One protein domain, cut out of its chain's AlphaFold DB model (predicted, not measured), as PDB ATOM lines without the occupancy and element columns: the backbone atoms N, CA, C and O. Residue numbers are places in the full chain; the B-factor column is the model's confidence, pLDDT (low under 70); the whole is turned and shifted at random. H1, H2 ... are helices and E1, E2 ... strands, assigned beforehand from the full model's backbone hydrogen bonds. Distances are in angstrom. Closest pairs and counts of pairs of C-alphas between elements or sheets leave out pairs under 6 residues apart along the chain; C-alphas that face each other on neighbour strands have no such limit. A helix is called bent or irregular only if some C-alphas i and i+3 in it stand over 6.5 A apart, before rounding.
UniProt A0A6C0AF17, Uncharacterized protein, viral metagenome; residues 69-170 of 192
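This is residues 69 to 170 of the 192 residues of an uncharacterized protein of viral metagenome (UniProt A0A6C0AF17). A long helix, H1, has the shorter H3 packed aslant on its middle, and H2 packs on H3 almost at right angles; the hairpin of E1 and E2 and the last helix, H4, form two far corners, with residues 163 to 170 of H4 sticking out. The printed part has 102 residues, in the order H1, H2, H3, E1, E2, H4, with one antiparallel sheet, E1 - E2; the class is mostly helix. It is flat, spanning 40 by 40 by 18 A, and only just compact, close to loose, with a radius of gyration of the C-alphas of 15.1 A.

H1, residues 73 to 92, begins at C-alpha 73 (181.079, 147.614, 139.146) and measures 30.7 A; it is irregular, with C-alphas 89 and 92 7.1 A apart. H2 is residues 102 to 110, 11.7 A, and H3 residues 120 to 129, 14.3 A. E1 is residues 140 to 144, 12.7 A, and E2 residues 147 to 151, 13.5 A. H4, residues 159 to 170, 17.4 A, ends at C-alpha 170 (166.638, 139.576, 154.115).

H1 and H3 touch, closest at the C-alphas of Thr 84 and Ser 120, 5.1 A, at a steep tilt of 45 degrees, opposite ways. H2 touches H3, closest at the C-alphas of Val 103 and Trp 127, 6.1 A, about perpendicular at 75 degrees. H1 and H2 are apart. E1 and E2 form an antiparallel hairpin at 151 degrees, with N 142 and O 149 2.9 A apart, within hydrogen-bond range. H4 is close to H1 but not clearly touching; their closest C-alphas, Ser 73 and Pro 159, are 6.5 A apart. Every O i to N i+4 pair is within hydrogen-bond range in H2, H3 and H4, and 14 of 16 in H1.

The C-alphas of Pro 94 and Glu 170 are the two farthest apart, 50.5 A. The printed part has no cut and no long link. The model's pLDDT is under 70 at residues 90 to 92, 94 to 95 and 163 to 170.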
ATOM      1  N   ARG A  69     169.267 148.422 133.124       90.00
ATOM      2  CA  ARG A  69     169.346 149.708 133.841       90.00
ATOM      3  C   ARG A  69     170.366 149.733 134.999       90.00
ATOM      4  O   ARG A  69     170.787 150.813 135.413       90.00
ATOM      5  N   GLN A  70     170.755 148.575 135.527       91.56
ATOM      6  CA  GLN A  70     171.821 148.455 136.527       91.56
ATOM      7  C   GLN A  70     173.184 148.872 135.949       91.56
ATOM      8  O   GLN A  70     173.530 148.523 134.819       91.56
ATOM      9  N   MET A  71     173.957 149.619 136.733       93.75
ATOM     10  CA  MET A  71     175.370 149.906 136.487       93.75
ATOM     11  C   MET A  71     176.216 148.724 136.979       93.75
ATOM     12  O   MET A  71     175.982 148.206 138.068       93.75
ATOM     13  N   SER A  72     177.191 148.290 136.184       91.75
ATOM     14  CA  SER A  72     178.179 147.295 136.622       91.75
ATOM     15  C   SER A  72     179.266 147.934 137.494       91.75
ATOM     16  O   SER A  72     179.547 149.123 137.356       91.75
ATOM     17  N   SER A  73     179.927 147.148 138.352       90.75
ATOM     18  CA  SER A  73     181.079 147.614 139.146       90.75
ATOM     19  C   SER A  73     182.163 148.239 138.265       90.75
ATOM     20  O   SER A  73     182.566 149.366 138.506       90.75
ATOM     21  N   TYR A  74     182.521 147.591 137.151       93.75
ATOM     22  CA  TYR A  74     183.474 148.141 136.181       93.75
ATOM     23  C   TYR A  74     183.080 149.532 135.646       93.75
ATOM     24  O   TYR A  74     183.942 150.384 135.437       93.75
ATOM     25  N   GLU A  75     181.789 149.789 135.407       95.62
ATOM     26  CA  GLU A  75     181.317 151.115 134.989       95.62
ATOM     27  C   GLU A  75     181.390 152.131 136.134       95.62
ATOM     28  O   GLU A  75     181.776 153.273 135.890       95.62
ATOM     29  N   TYR A  76     181.078 151.713 137.363       95.50
ATOM     30  CA  TYR A  76     181.189 152.535 138.568       95.50
ATOM     31  C   TYR A  76     182.649 152.943 138.830       95.50
ATOM     32  O   TYR A  76     182.971 154.133 138.821       95.50
ATOM     33  N   ASP A  77     183.547 151.963 138.940       95.44
ATOM     34  CA  ASP A  77     184.980 152.145 139.198       95.44
ATOM     35  C   ASP A  77     185.633 153.018 138.119       95.44
ATOM     36  O   ASP A  77     186.422 153.920 138.409       95.44
ATOM     37  N   ARG A  78     185.260 152.803 136.850       96.69
ATOM     38  CA  ARG A  78     185.757 153.593 135.720       96.69
ATOM     39  C   ARG A  78     185.214 155.023 135.721       96.69
ATOM     40  O   ARG A  78     185.966 155.936 135.379       96.69
ATOM     41  N   LEU A  79     183.953 155.251 136.095       96.88
ATOM     42  CA  LEU A  79     183.406 156.605 136.247       96.88
ATOM     43  C   LEU A  79     184.081 157.351 137.402       96.88
ATOM     44  O   LEU A  79     184.495 158.494 137.207       96.88
ATOM     45  N   ASN A  80     184.248 156.703 138.560       96.31
ATOM     46  CA  ASN A  80     184.952 157.265 139.712       96.31
ATOM     47  C   ASN A  80     186.418 157.585 139.348       96.31
ATOM     48  O   ASN A  80     186.861 158.718 139.533       96.31
ATOM     49  N   GLY A  81     187.147 156.658 138.718       97.00
ATOM     50  CA  GLY A  81     188.531 156.873 138.281       97.00
ATOM     51  C   GLY A  81     188.698 158.025 137.278       97.00
ATOM     52  O   GLY A  81     189.590 158.862 137.436       97.00
ATOM     53  N   ILE A  82     187.812 158.132 136.277       95.88
ATOM     54  CA  ILE A  82     187.818 159.254 135.321       95.88
ATOM     55  C   ILE A  82     187.518 160.576 136.040       95.88
ATOM     56  O   ILE A  82     188.229 161.559 135.832       95.88
ATOM     57  N   LEU A  83     186.503 160.612 136.906       95.81
ATOM     58  CA  LEU A  83     186.122 161.816 137.645       95.81
ATOM     59  C   LEU A  83     187.221 162.252 138.632       95.81
ATOM     60  O   LEU A  83     187.581 163.427 138.665       95.81
ATOM     61  N   THR A  84     187.841 161.309 139.342       95.81
ATOM     62  CA  THR A  84     189.019 161.528 140.197       95.81
ATOM     63  C   THR A  84     190.176 162.149 139.410       95.81
ATOM     64  O   THR A  84     190.803 163.103 139.876       95.81
ATOM     65  N   SER A  85     190.442 161.650 138.198       93.25
ATOM     66  CA  SER A  85     191.476 162.196 137.310       93.25
ATOM     67  C   SER A  85     191.154 163.626 136.860       93.25
ATOM     68  O   SER A  85     192.009 164.510 136.960       93.25
ATOM     69  N   LEU A  86     189.905 163.902 136.468       91.81
ATOM     70  CA  LEU A  86     189.435 165.247 136.108       91.81
ATOM     71  C   LEU A  86     189.541 166.249 137.274       91.81
ATOM     72  O   LEU A  86     189.884 167.405 137.051       91.81
ATOM     73  N   ILE A  87     189.296 165.817 138.517       91.88
ATOM     74  CA  ILE A  87     189.424 166.656 139.726       91.88
ATOM     75  C   ILE A  87     190.899 166.872 140.120       91.88
ATOM     76  O   ILE A  87     191.236 167.883 140.737       91.88
ATOM     77  N   ASN A  88     191.794 165.934 139.801       89.00
ATOM     78  CA  ASN A  88     193.227 166.073 140.075       89.00
ATOM     79  C   ASN A  88     193.934 166.960 139.048       89.00
ATOM     80  O   ASN A  88     194.631 167.898 139.431       89.00
ATOM     81  N   THR A  89     193.727 166.687 137.759       82.00
ATOM     82  CA  THR A  89     194.327 167.443 136.646       82.00
ATOM     83  C   THR A  89     193.919 168.917 136.648       82.00
ATOM     84  O   THR A  89     194.710 169.774 136.264       82.00
ATOM     85  N   SER A  90     192.724 169.249 137.146       69.88
ATOM     86  CA  SER A  90     192.191 170.609 137.068       69.88
ATOM     87  C   SER A  90     192.766 171.634 138.045       69.88
ATOM     88  O   SER A  90     192.439 172.817 137.948       69.88
ATOM     89  N   LYS A  91     193.638 171.226 138.971       64.75
ATOM     90  CA  LYS A  91     194.137 172.094 140.053       64.75
ATOM     91  C   LYS A  91     195.043 173.243 139.572       64.75
ATOM     92  O   LYS A  91     195.233 174.195 140.323       64.75
ATOM     93  N   ASN A  92     195.548 173.184 138.333       63.50
ATOM     94  CA  ASN A  92     196.588 174.085 137.816       63.50
ATOM     95  C   ASN A  92     196.174 174.958 136.607       63.50
ATOM     96  O   ASN A  92     197.000 175.728 136.120       63.50
ATOM     97  N   GLU A  93     194.931 174.880 136.113       71.12
ATOM     98  CA  GLU A  93     194.511 175.559 134.871       71.12
ATOM     99  C   GLU A  93     193.237 176.424 135.033       71.12
ATOM    100  O   GLU A  93     192.266 176.005 135.667       71.12
ATOM    101  N   PRO A  94     193.162 177.626 134.416       61.88
ATOM    102  CA  PRO A  94     192.065 178.578 134.651       61.88
ATOM    103  C   PRO A  94     190.696 178.114 134.112       61.88
ATOM    104  O   PRO A  94     189.647 178.411 134.705       61.88
ATOM    105  N   ASN A  95     190.708 177.353 133.013       66.81
ATOM    106  CA  ASN A  95     189.522 176.823 132.330       66.81
ATOM    107  C   ASN A  95     189.178 175.378 132.733       66.81
ATOM    108  O   ASN A  95     188.312 174.761 132.116       66.81
ATOM    109  N   ALA A  96     189.856 174.827 133.738       78.69
ATOM    110  CA  ALA A  96     189.794 173.404 134.019       78.69
ATOM    111  C   ALA A  96     188.499 172.935 134.703       78.69
ATOM    112  O   ALA A  96     187.667 173.730 135.155       78.69
ATOM    113  N   PHE A  97     188.352 171.610 134.784       87.62
ATOM    114  CA  PHE A  97     187.201 170.924 135.365       87.62
ATOM    115  C   PHE A  97     186.957 171.320 136.833       87.62
ATOM    116  O   PHE A  97     187.804 171.119 137.704       87.62
ATOM    117  N   LYS A  98     185.772 171.863 137.128       88.12
ATOM    118  CA  LYS A  98     185.396 172.340 138.468       88.12
ATOM    119  C   LYS A  98     184.360 171.408 139.090       88.12
ATOM    120  O   LYS A  98     183.352 171.090 138.464       88.12
ATOM    121  N   VAL A  99     184.610 171.000 140.336       92.38
ATOM    122  CA  VAL A  99     183.652 170.239 141.152       92.38
ATOM    123  C   VAL A  99     182.380 171.066 141.335       92.38
ATOM    124  O   VAL A  99     182.453 172.262 141.622       92.38
ATOM    125  N   HIS A 100     181.212 170.445 141.168       94.69
ATOM    126  CA  HIS A 100     179.941 171.150 141.305       94.69
ATOM    127  C   HIS A 100     179.692 171.536 142.781       94.69
ATOM    128  O   HIS A 100     179.764 170.652 143.635       94.69
ATOM    129  N   PRO A 101     179.358 172.800 143.127       93.81
ATOM    130  CA  PRO A 101     179.258 173.246 144.528       93.81
ATOM    131  C   PRO A 101     178.327 172.403 145.412       93.81
ATOM    132  O   PRO A 101     178.657 172.126 146.568       93.81
ATOM    133  N   LEU A 102     177.225 171.901 144.835       96.56
ATOM    134  CA  LEU A 102     176.275 171.010 145.514       96.56
ATOM    135  C   LEU A 102     176.912 169.740 146.109       96.56
ATOM    136  O   LEU A 102     176.346 169.199 147.049       96.56
ATOM    137  N   VAL A 103     178.077 169.284 145.628       96.00
ATOM    138  CA  VAL A 103     178.834 168.172 146.238       96.00
ATOM    139  C   VAL A 103     179.157 168.482 147.701       96.00
ATOM    140  O   VAL A 103     178.836 167.704 148.596       96.00
ATOM    141  N   PHE A 104     179.712 169.663 147.968       95.88
ATOM    142  CA  PHE A 104     180.097 170.079 149.316       95.88
ATOM    143  C   PHE A 104     178.890 170.514 150.161       95.88
ATOM    144  O   PHE A 104     178.858 170.265 151.367       95.88
ATOM    145  N   GLU A 105     177.875 171.127 149.541       95.69
ATOM    146  CA  GLU A 105     176.632 171.510 150.226       95.69
ATOM    147  C   GLU A 105     175.827 170.281 150.680       95.69
ATOM    148  O   GLU A 105     175.396 170.219 151.834       95.69
ATOM    149  N   LEU A 106     175.668 169.278 149.807       95.75
ATOM    150  CA  LEU A 106     174.980 168.030 150.133       95.75
ATOM    151  C   LEU A 106     175.783 167.206 151.140       95.75
ATOM    152  O   LEU A 106     175.201 166.741 152.119       95.75
ATOM    153  N   HIS A 107     177.108 167.091 150.976       95.50
ATOM    154  CA  HIS A 107     177.947 166.385 151.947       95.50
ATOM    155  C   HIS A 107     177.799 166.981 153.350       95.50
ATOM    156  O   HIS A 107     177.505 166.254 154.298       95.50
ATOM    157  N   LYS A 108     177.909 168.310 153.483       94.69
ATOM    158  CA  LYS A 108     177.746 169.011 154.766       94.69
ATOM    159  C   LYS A 108     176.336 168.864 155.357       94.69
ATOM    160  O   LYS A 108     176.189 168.873 156.576       94.69
ATOM    161  N   LYS A 109     175.303 168.734 154.517       94.75
ATOM    162  CA  LYS A 109     173.915 168.500 154.949       94.75
ATOM    163  C   LYS A 109     173.692 167.071 155.457       94.75
ATOM    164  O   LYS A 109     172.971 166.897 156.435       94.75
ATOM    165  N   LEU A 110     174.265 166.069 154.788       92.81
ATOM    166  CA  LEU A 110     174.098 164.651 155.133       92.81
ATOM    167  C   LEU A 110     175.041 164.197 156.259       92.81
ATOM    168  O   LEU A 110     174.673 163.342 157.058       92.81
ATOM    169  N   ASN A 111     176.238 164.778 156.339       91.94
ATOM    170  CA  ASN A 111     177.303 164.384 157.258       91.94
ATOM    171  C   ASN A 111     177.848 165.598 158.049       91.94
ATOM    172  O   ASN A 111     179.027 165.928 157.920       91.94
ATOM    173  N   PRO A 112     177.029 166.287 158.872       87.31
ATOM    174  CA  PRO A 112     177.429 167.533 159.541       87.31
ATOM    175  C   PRO A 112     178.574 167.372 160.558       87.31
ATOM    176  O   PRO A 112     179.224 168.359 160.894       87.31
ATOM    177  N   GLU A 113     178.817 166.150 161.040       89.31
ATOM    178  CA  GLU A 113     179.886 165.814 161.995       89.31
ATOM    179  C   GLU A 113     181.187 165.338 161.319       89.31
ATOM    180  O   GLU A 113     182.226 165.269 161.974       89.31
ATOM    181  N   LYS A 114     181.160 165.010 160.016       87.31
ATOM    182  CA  LYS A 114     182.357 164.575 159.280       87.31
ATOM    183  C   LYS A 114     183.164 165.786 158.783       87.31
ATOM    184  O   LYS A 114     182.580 166.832 158.485       87.31
ATOM    185  N   PRO A 115     184.498 165.660 158.628       90.19
ATOM    186  CA  PRO A 115     185.284 166.651 157.898       90.19
ATOM    187  C   PRO A 115     184.781 166.795 156.453       90.19
ATOM    188  O   PRO A 115     184.154 165.891 155.902       90.19
ATOM    189  N   MET A 116     185.058 167.939 155.823       91.06
ATOM    190  CA  MET A 116     184.724 168.145 154.412       91.06
ATOM    191  C   MET A 116     185.533 167.189 153.520       91.06
ATOM    192  O   MET A 116     186.725 166.997 153.767       91.06
ATOM    193  N   LEU A 117     184.900 166.649 152.471       92.38
ATOM    194  CA  LEU A 117     185.549 165.831 151.435       92.38
ATOM    195  C   LEU A 117     186.818 166.529 150.920       92.38
ATOM    196  O   LEU A 117     186.765 167.712 150.571       92.38
ATOM    197  N   SER A 118     187.946 165.813 150.893       88.00
ATOM    198  CA  SER A 118     189.266 166.434 150.695       88.00
ATOM    199  C   SER A 118     190.127 165.752 149.632       88.00
ATOM    200  O   SER A 118     190.819 166.440 148.877       88.00
ATOM    201  N   SER A 119     190.054 164.425 149.507       93.75
ATOM    202  CA  SER A 119     190.673 163.706 148.397       93.75
ATOM    203  C   SER A 119     189.780 163.743 147.157       93.75
ATOM    204  O   SER A 119     188.550 163.736 147.226       93.75
ATOM    205  N   SER A 120     190.407 163.750 145.983       94.75
ATOM    206  CA  SER A 120     189.693 163.756 144.703       94.75
ATOM    207  C   SER A 120     188.853 162.492 144.476       94.75
ATOM    208  O   SER A 120     187.856 162.572 143.769       94.75
ATOM    209  N   SER A 121     189.222 161.375 145.113       95.25
ATOM    210  CA  SER A 121     188.483 160.109 145.115       95.25
ATOM    211  C   SER A 121     187.233 160.149 145.992       95.25
ATOM    212  O   SER A 121     186.168 159.802 145.503       95.25
ATOM    213  N   GLU A 122     187.303 160.650 147.233       95.44
ATOM    214  CA  GLU A 122     186.103 160.836 148.077       95.44
ATOM    215  C   GLU A 122     185.088 161.780 147.409       95.44
ATOM    216  O   GLU A 122     183.880 161.563 147.476       95.44
ATOM    217  N   ILE A 123     185.579 162.833 146.743       96.25
ATOM    218  CA  ILE A 123     184.749 163.796 146.006       96.25
ATOM    219  C   ILE A 123     184.099 163.143 144.775       96.25
ATOM    220  O   ILE A 123     182.936 163.422 144.485       96.25
ATOM    221  N   ALA A 124     184.832 162.297 144.044       96.56
ATOM    222  CA  ALA A 124     184.314 161.587 142.877       96.56
ATOM    223  C   ALA A 124     183.277 160.520 143.255       96.56
ATOM    224  O   ALA A 124     182.234 160.438 142.608       96.56
ATOM    225  N   ASP A 125     183.550 159.751 144.311       96.12
ATOM    226  CA  ASP A 125     182.690 158.678 144.813       96.12
ATOM    227  C   ASP A 125     181.356 159.245 145.317       96.12
ATOM    228  O   ASP A 125     180.304 158.928 144.770       96.12
ATOM    229  N   PHE A 126     181.401 160.223 146.230       96.38
ATOM    230  CA  PHE A 126     180.204 160.891 146.756       96.38
ATOM    231  C   PHE A 126     179.357 161.563 145.657       96.38
ATOM    232  O   PHE A 126     178.129 161.584 145.731       96.38
ATOM    233  N   TRP A 127     179.985 162.124 144.615       96.81
ATOM    234  CA  TRP A 127     179.261 162.716 143.480       96.81
ATOM    235  C   TRP A 127     178.651 161.644 142.558       96.81
ATOM    236  O   TRP A 127     177.621 161.897 141.934       96.81
ATOM    237  N   LEU A 128     179.236 160.445 142.483       95.88
ATOM    238  CA  LEU A 128     178.655 159.313 141.760       95.88
ATOM    239  C   LEU A 128     177.493 158.687 142.544       95.88
ATOM    240  O   LEU A 128     176.428 158.502 141.958       95.88
ATOM    241  N   GLU A 129     177.636 158.467 143.855       94.88
ATOM    242  CA  GLU A 129     176.542 158.031 144.741       94.88
ATOM    243  C   GLU A 129     175.343 158.992 144.688       94.88
ATOM    244  O   GLU A 129     174.198 158.566 144.540       94.88
ATOM    245  N   HIS A 130     175.603 160.303 144.723       95.38
ATOM    246  CA  HIS A 130     174.578 161.350 144.676       95.38
ATOM    247  C   HIS A 130     174.369 161.959 143.278       95.38
ATOM    248  O   HIS A 130     173.974 163.121 143.134       95.38
ATOM    249  N   CYS A 131     174.588 161.174 142.216       93.12
ATOM    250  CA  CYS A 131     174.387 161.610 140.825       93.12
ATOM    251  C   CYS A 131     172.913 161.858 140.435       93.12
ATOM    252  O   CYS A 131     172.632 162.241 139.295       93.12
ATOM    253  N   LYS A 132     171.970 161.628 141.360       92.44
ATOM    254  CA  LYS A 132     170.530 161.909 141.225       92.44
ATOM    255  C   LYS A 132     170.155 163.273 141.811       92.44
ATOM    256  O   LYS A 132     169.303 163.961 141.252       92.44
ATOM    257  N   GLU A 133     170.815 163.685 142.890       94.25
ATOM    258  CA  GLU A 133     170.666 164.997 143.527       94.25
ATOM    259  C   GLU A 133     171.575 166.061 142.894       94.25
ATOM    260  O   GLU A 133     171.237 167.248 142.889       94.25
ATOM    261  N   ILE A 134     172.735 165.650 142.375       94.50
ATOM    262  CA  ILE A 134     173.777 166.530 141.842       94.50
ATOM    263  C   ILE A 134     173.943 166.269 140.335       94.50
ATOM    264  O   ILE A 134     174.157 165.121 139.945       94.50
ATOM    265  N   PRO A 135     173.929 167.306 139.470       93.38
ATOM    266  CA  PRO A 135     174.209 167.145 138.044       93.38
ATOM    267  C   PRO A 135     175.553 166.443 137.809       93.38
ATOM    268  O   PRO A 135     176.597 166.931 138.246       93.38
ATOM    269  N   PHE A 136     175.529 165.296 137.132       94.25
ATOM    270  CA  PHE A 136     176.718 164.482 136.888       94.25
ATOM    271  C   PHE A 136     177.336 164.798 135.511       94.25
ATOM    272  O   PHE A 136     176.597 164.947 134.539       94.25
ATOM    273  N   PRO A 137     178.670 164.927 135.383       92.69
ATOM    274  CA  PRO A 137     179.289 165.457 134.164       92.69
ATOM    275  C   PRO A 137     179.597 164.402 133.089       92.69
ATOM    276  O   PRO A 137     179.965 164.763 131.972       92.69
ATOM    277  N   LEU A 138     179.483 163.109 133.409       94.00
ATOM    278  CA  LEU A 138     179.861 161.998 132.529       94.00
ATOM    279  C   LEU A 138     178.654 161.137 132.137       94.00
ATOM    280  O   LEU A 138     177.637 161.093 132.827       94.00
ATOM    281  N   LYS A 139     178.798 160.402 131.032       93.88
ATOM    282  CA  LYS A 139     177.827 159.416 130.545       93.88
ATOM    283  C   LYS A 139     178.536 158.129 130.151       93.88
ATOM    284  O   LYS A 139     179.640 158.169 129.608       93.88
ATOM    285  N   VAL A 140     177.871 157.002 130.363       93.88
ATOM    286  CA  VAL A 140     178.333 155.682 129.933       93.88
ATOM    287  C   VAL A 140     177.866 155.433 128.498       93.88
ATOM    288  O   VAL A 140     176.716 155.714 128.157       93.88
ATOM    289  N   LYS A 141     178.746 154.890 127.651       92.94
ATOM    290  CA  LYS A 141     178.404 154.418 126.301       92.94
ATOM    291  C   LYS A 141     178.641 152.918 126.214       92.94
ATOM    292  O   LYS A 141     179.783 152.471 126.266       92.94
ATOM    293  N   ARG A 142     177.559 152.151 126.087       92.38
ATOM    294  CA  ARG A 142     177.578 150.686 126.008       92.38
ATOM    295  C   ARG A 142     177.490 150.247 124.561       92.38
ATOM    296  O   ARG A 142     176.559 150.649 123.871       92.38
ATOM    297  N   ILE A 143     178.431 149.429 124.105       89.25
ATOM    298  CA  ILE A 143     178.438 148.906 122.735       89.25
ATOM    299  C   ILE A 143     177.513 147.686 122.667       89.25
ATOM    300  O   ILE A 143     177.630 146.765 123.471       89.25
ATOM    301  N   VAL A 144     176.592 147.687 121.703       84.62
ATOM    302  CA  VAL A 144     175.605 146.626 121.464       84.62
ATOM    303  C   VAL A 144     175.705 146.215 119.995       84.62
ATOM    304  O   VAL A 144     175.060 146.784 119.109       84.62
ATOM    305  N   GLY A 145     176.590 145.256 119.713       84.00
ATOM    306  CA  GLY A 145     176.916 144.840 118.347       84.00
ATOM    307  C   GLY A 145     177.505 145.993 117.526       84.00
ATOM    308  O   GLY A 145     178.613 146.441 117.793       84.00
ATOM    309  N   LYS A 146     176.757 146.475 116.523       84.56
ATOM    310  CA  LYS A 146     177.165 147.579 115.626       84.56
ATOM    311  C   LYS A 146     176.665 148.969 116.062       84.56
ATOM    312  O   LYS A 146     176.819 149.932 115.314       84.56
ATOM    313  N   TYR A 147     176.057 149.084 117.242       82.75
ATOM    314  CA  TYR A 147     175.474 150.325 117.769       82.75
ATOM    315  C   TYR A 147     175.965 150.606 119.194       82.75
ATOM    316  O   TYR A 147     176.643 149.775 119.795       82.75
ATOM    317  N   TYR A 148     175.609 151.766 119.754       86.94
ATOM    318  CA  TYR A 148     175.809 152.047 121.175       86.94
ATOM    319  C   TYR A 148     174.555 152.632 121.831       86.94
ATOM    320  O   TYR A 148     173.797 153.372 121.204       86.94
ATOM    321  N   GLU A 149     174.374 152.325 123.111       88.88
ATOM    322  CA  GLU A 149     173.417 152.981 124.000       88.88
ATOM    323  C   GLU A 149     174.149 153.994 124.880       88.88
ATOM    324  O   GLU A 149     175.225 153.706 125.407       88.88
ATOM    325  N   GLU A 150     173.564 155.176 125.063       91.38
ATOM    326  CA  GLU A 150     174.084 156.202 125.967       91.38
ATOM    327  C   GLU A 150     173.228 156.252 127.240       91.38
ATOM    328  O   GLU A 150     172.009 156.415 127.170       91.38
ATOM    329  N   TRP A 151     173.878 156.112 128.396       93.19
ATOM    330  CA  TRP A 151     173.263 156.094 129.722       93.19
ATOM    331  C   TRP A 151     173.856 157.204 130.596       93.19
ATOM    332  O   TRP A 151     175.076 157.337 130.711       93.19
ATOM    333  N   HIS A 152     173.001 158.002 131.231       93.44
ATOM    334  CA  HIS A 152     173.419 158.968 132.248       93.44
ATOM    335  C   HIS A 152     173.342 158.313 133.640       93.44
ATOM    336  O   HIS A 152     172.316 157.695 133.918       93.44
ATOM    337  N   PRO A 153     174.334 158.451 134.541       93.19
ATOM    338  CA  PRO A 153     174.313 157.792 135.857       93.19
ATOM    339  C   PRO A 153     173.048 158.044 136.691       93.19
ATOM    340  O   PRO A 153     172.498 157.093 137.237       93.19
ATOM    341  N   MET A 154     172.482 159.261 136.660       91.31
ATOM    342  CA  MET A 154     171.177 159.574 137.289       91.31
ATOM    343  C   MET A 154     170.017 158.657 136.834       91.31
ATOM    344  O   MET A 154     169.016 158.504 137.533       91.31
ATOM    345  N   GLU A 155     170.110 158.093 135.625       90.75
ATOM    346  CA  GLU A 155     169.116 157.191 135.043       90.75
ATOM    347  C   GLU A 155     169.365 155.732 135.438       90.75
ATOM    348  O   GLU A 155     168.470 154.913 135.249       90.75
ATOM    349  N   MET A 156     170.540 155.388 135.963       91.88
ATOM    350  CA  MET A 156     170.961 154.019 136.268       91.88
ATOM    351  C   MET A 156     170.605 153.628 137.715       91.88
ATOM    352  O   MET A 156     170.146 154.450 138.512       91.88
ATOM    353  N   ILE A 157     170.778 152.347 138.040       90.19
ATOM    354  CA  ILE A 157     170.774 151.842 139.422       90.19
ATOM    355  C   ILE A 157     172.231 151.545 139.780       90.19
ATOM    356  O   ILE A 157     172.867 150.755 139.079       90.19
ATOM    357  N   LEU A 158     172.769 152.205 140.806       90.31
ATOM    358  CA  LEU A 158     174.169 152.058 141.221       90.31
ATOM    359  C   LEU A 158     174.396 150.728 141.974       90.31
ATOM    360  O   LEU A 158     173.443 150.207 142.556       90.31
ATOM    361  N   PRO A 159     175.628 150.181 142.025       86.69
ATOM    362  CA  PRO A 159     175.910 148.955 142.781       86.69
ATOM    363  C   PRO A 159     175.548 149.081 144.270       86.69
ATOM    364  O   PRO A 159     174.873 148.211 144.813       86.69
ATOM    365  N   THR A 160     175.878 150.220 144.888       82.50
ATOM    366  CA  THR A 160     175.566 150.541 146.294       82.50
ATOM    367  C   THR A 160     174.061 150.542 146.597       82.50
ATOM    368  O   THR A 160     173.642 150.194 147.702       82.50
ATOM    369  N   GLU A 161     173.213 150.846 145.608       80.94
ATOM    370  CA  GLU A 161     171.758 150.728 145.743       80.94
ATOM    371  C   GLU A 161     171.306 149.261 145.763       80.94
ATOM    372  O   GLU A 161     170.355 148.928 146.471       80.94
ATOM    373  N   LEU A 162     171.967 148.365 145.027       73.19
ATOM    374  CA  LEU A 162     171.589 146.949 144.957       73.19
ATOM    375  C   LEU A 162     171.867 146.226 146.279       73.19
ATOM    376  O   LEU A 162     170.975 145.546 146.791       73.19
ATOM    377  N   ASP A 163     173.035 146.456 146.879       63.97
ATOM    378  CA  ASP A 163     173.395 145.881 148.183       63.97
ATOM    379  C   ASP A 163     172.423 146.333 149.289       63.97
ATOM    380  O   ASP A 163     171.993 145.535 150.127       63.97
ATOM    381  N   SER A 164     171.980 147.598 149.243       58.41
ATOM    382  CA  SER A 164     170.974 148.129 150.173       58.41
ATOM    383  C   SER A 164     169.603 147.442 150.045       58.41
ATOM    384  O   SER A 164     168.913 147.242 151.047       58.41
ATOM    385  N   ASN A 165     169.221 147.022 148.831       58.16
ATOM    386  CA  ASN A 165     167.978 146.284 148.599       58.16
ATOM    387  C   ASN A 165     168.090 144.821 149.058       58.16
ATOM    388  O   ASN A 165     167.128 144.297 149.614       58.16
ATOM    389  N   TYR A 166     169.254 144.177 148.903       56.88
ATOM    390  CA  TYR A 166     169.467 142.804 149.379       56.88
ATOM    391  C   TYR A 166     169.264 142.688 150.901       56.88
ATOM    392  O   TYR A 166     168.520 141.826 151.373       56.88
ATOM    393  N   LEU A 167     169.833 143.623 151.670       54.62
ATOM    394  CA  LEU A 167     169.639 143.706 153.125       54.62
ATOM    395  C   LEU A 167     168.157 143.894 153.511       54.62
ATOM    396  O   LEU A 167     167.681 143.314 154.491       54.62
ATOM    397  N   PHE A 168     167.405 144.670 152.726       58.78
ATOM    398  CA  PHE A 168     165.970 144.873 152.931       58.78
ATOM    399  C   PHE A 168     165.144 143.612 152.616       58.78
ATOM    400  O   PHE A 168     164.197 143.297 153.344       58.78
ATOM    401  N   GLU A 169     165.519 142.844 151.588       66.25
ATOM    402  CA  GLU A 169     164.898 141.549 151.285       66.25
ATOM    403  C   GLU A 169     165.171 140.499 152.373       66.25
ATOM    404  O   GLU A 169     164.260 139.739 152.718       66.25
ATOM    405  N   GLU A 170     166.365 140.461 152.973       69.38
ATOM    406  CA  GLU A 170     166.638 139.576 154.115       69.38
ATOM    407  C   GLU A 170     165.788 139.939 155.345       69.38
ATOM    408  O   GLU A 170     165.167 139.055 155.948       69.38
TER     409      GLU A 170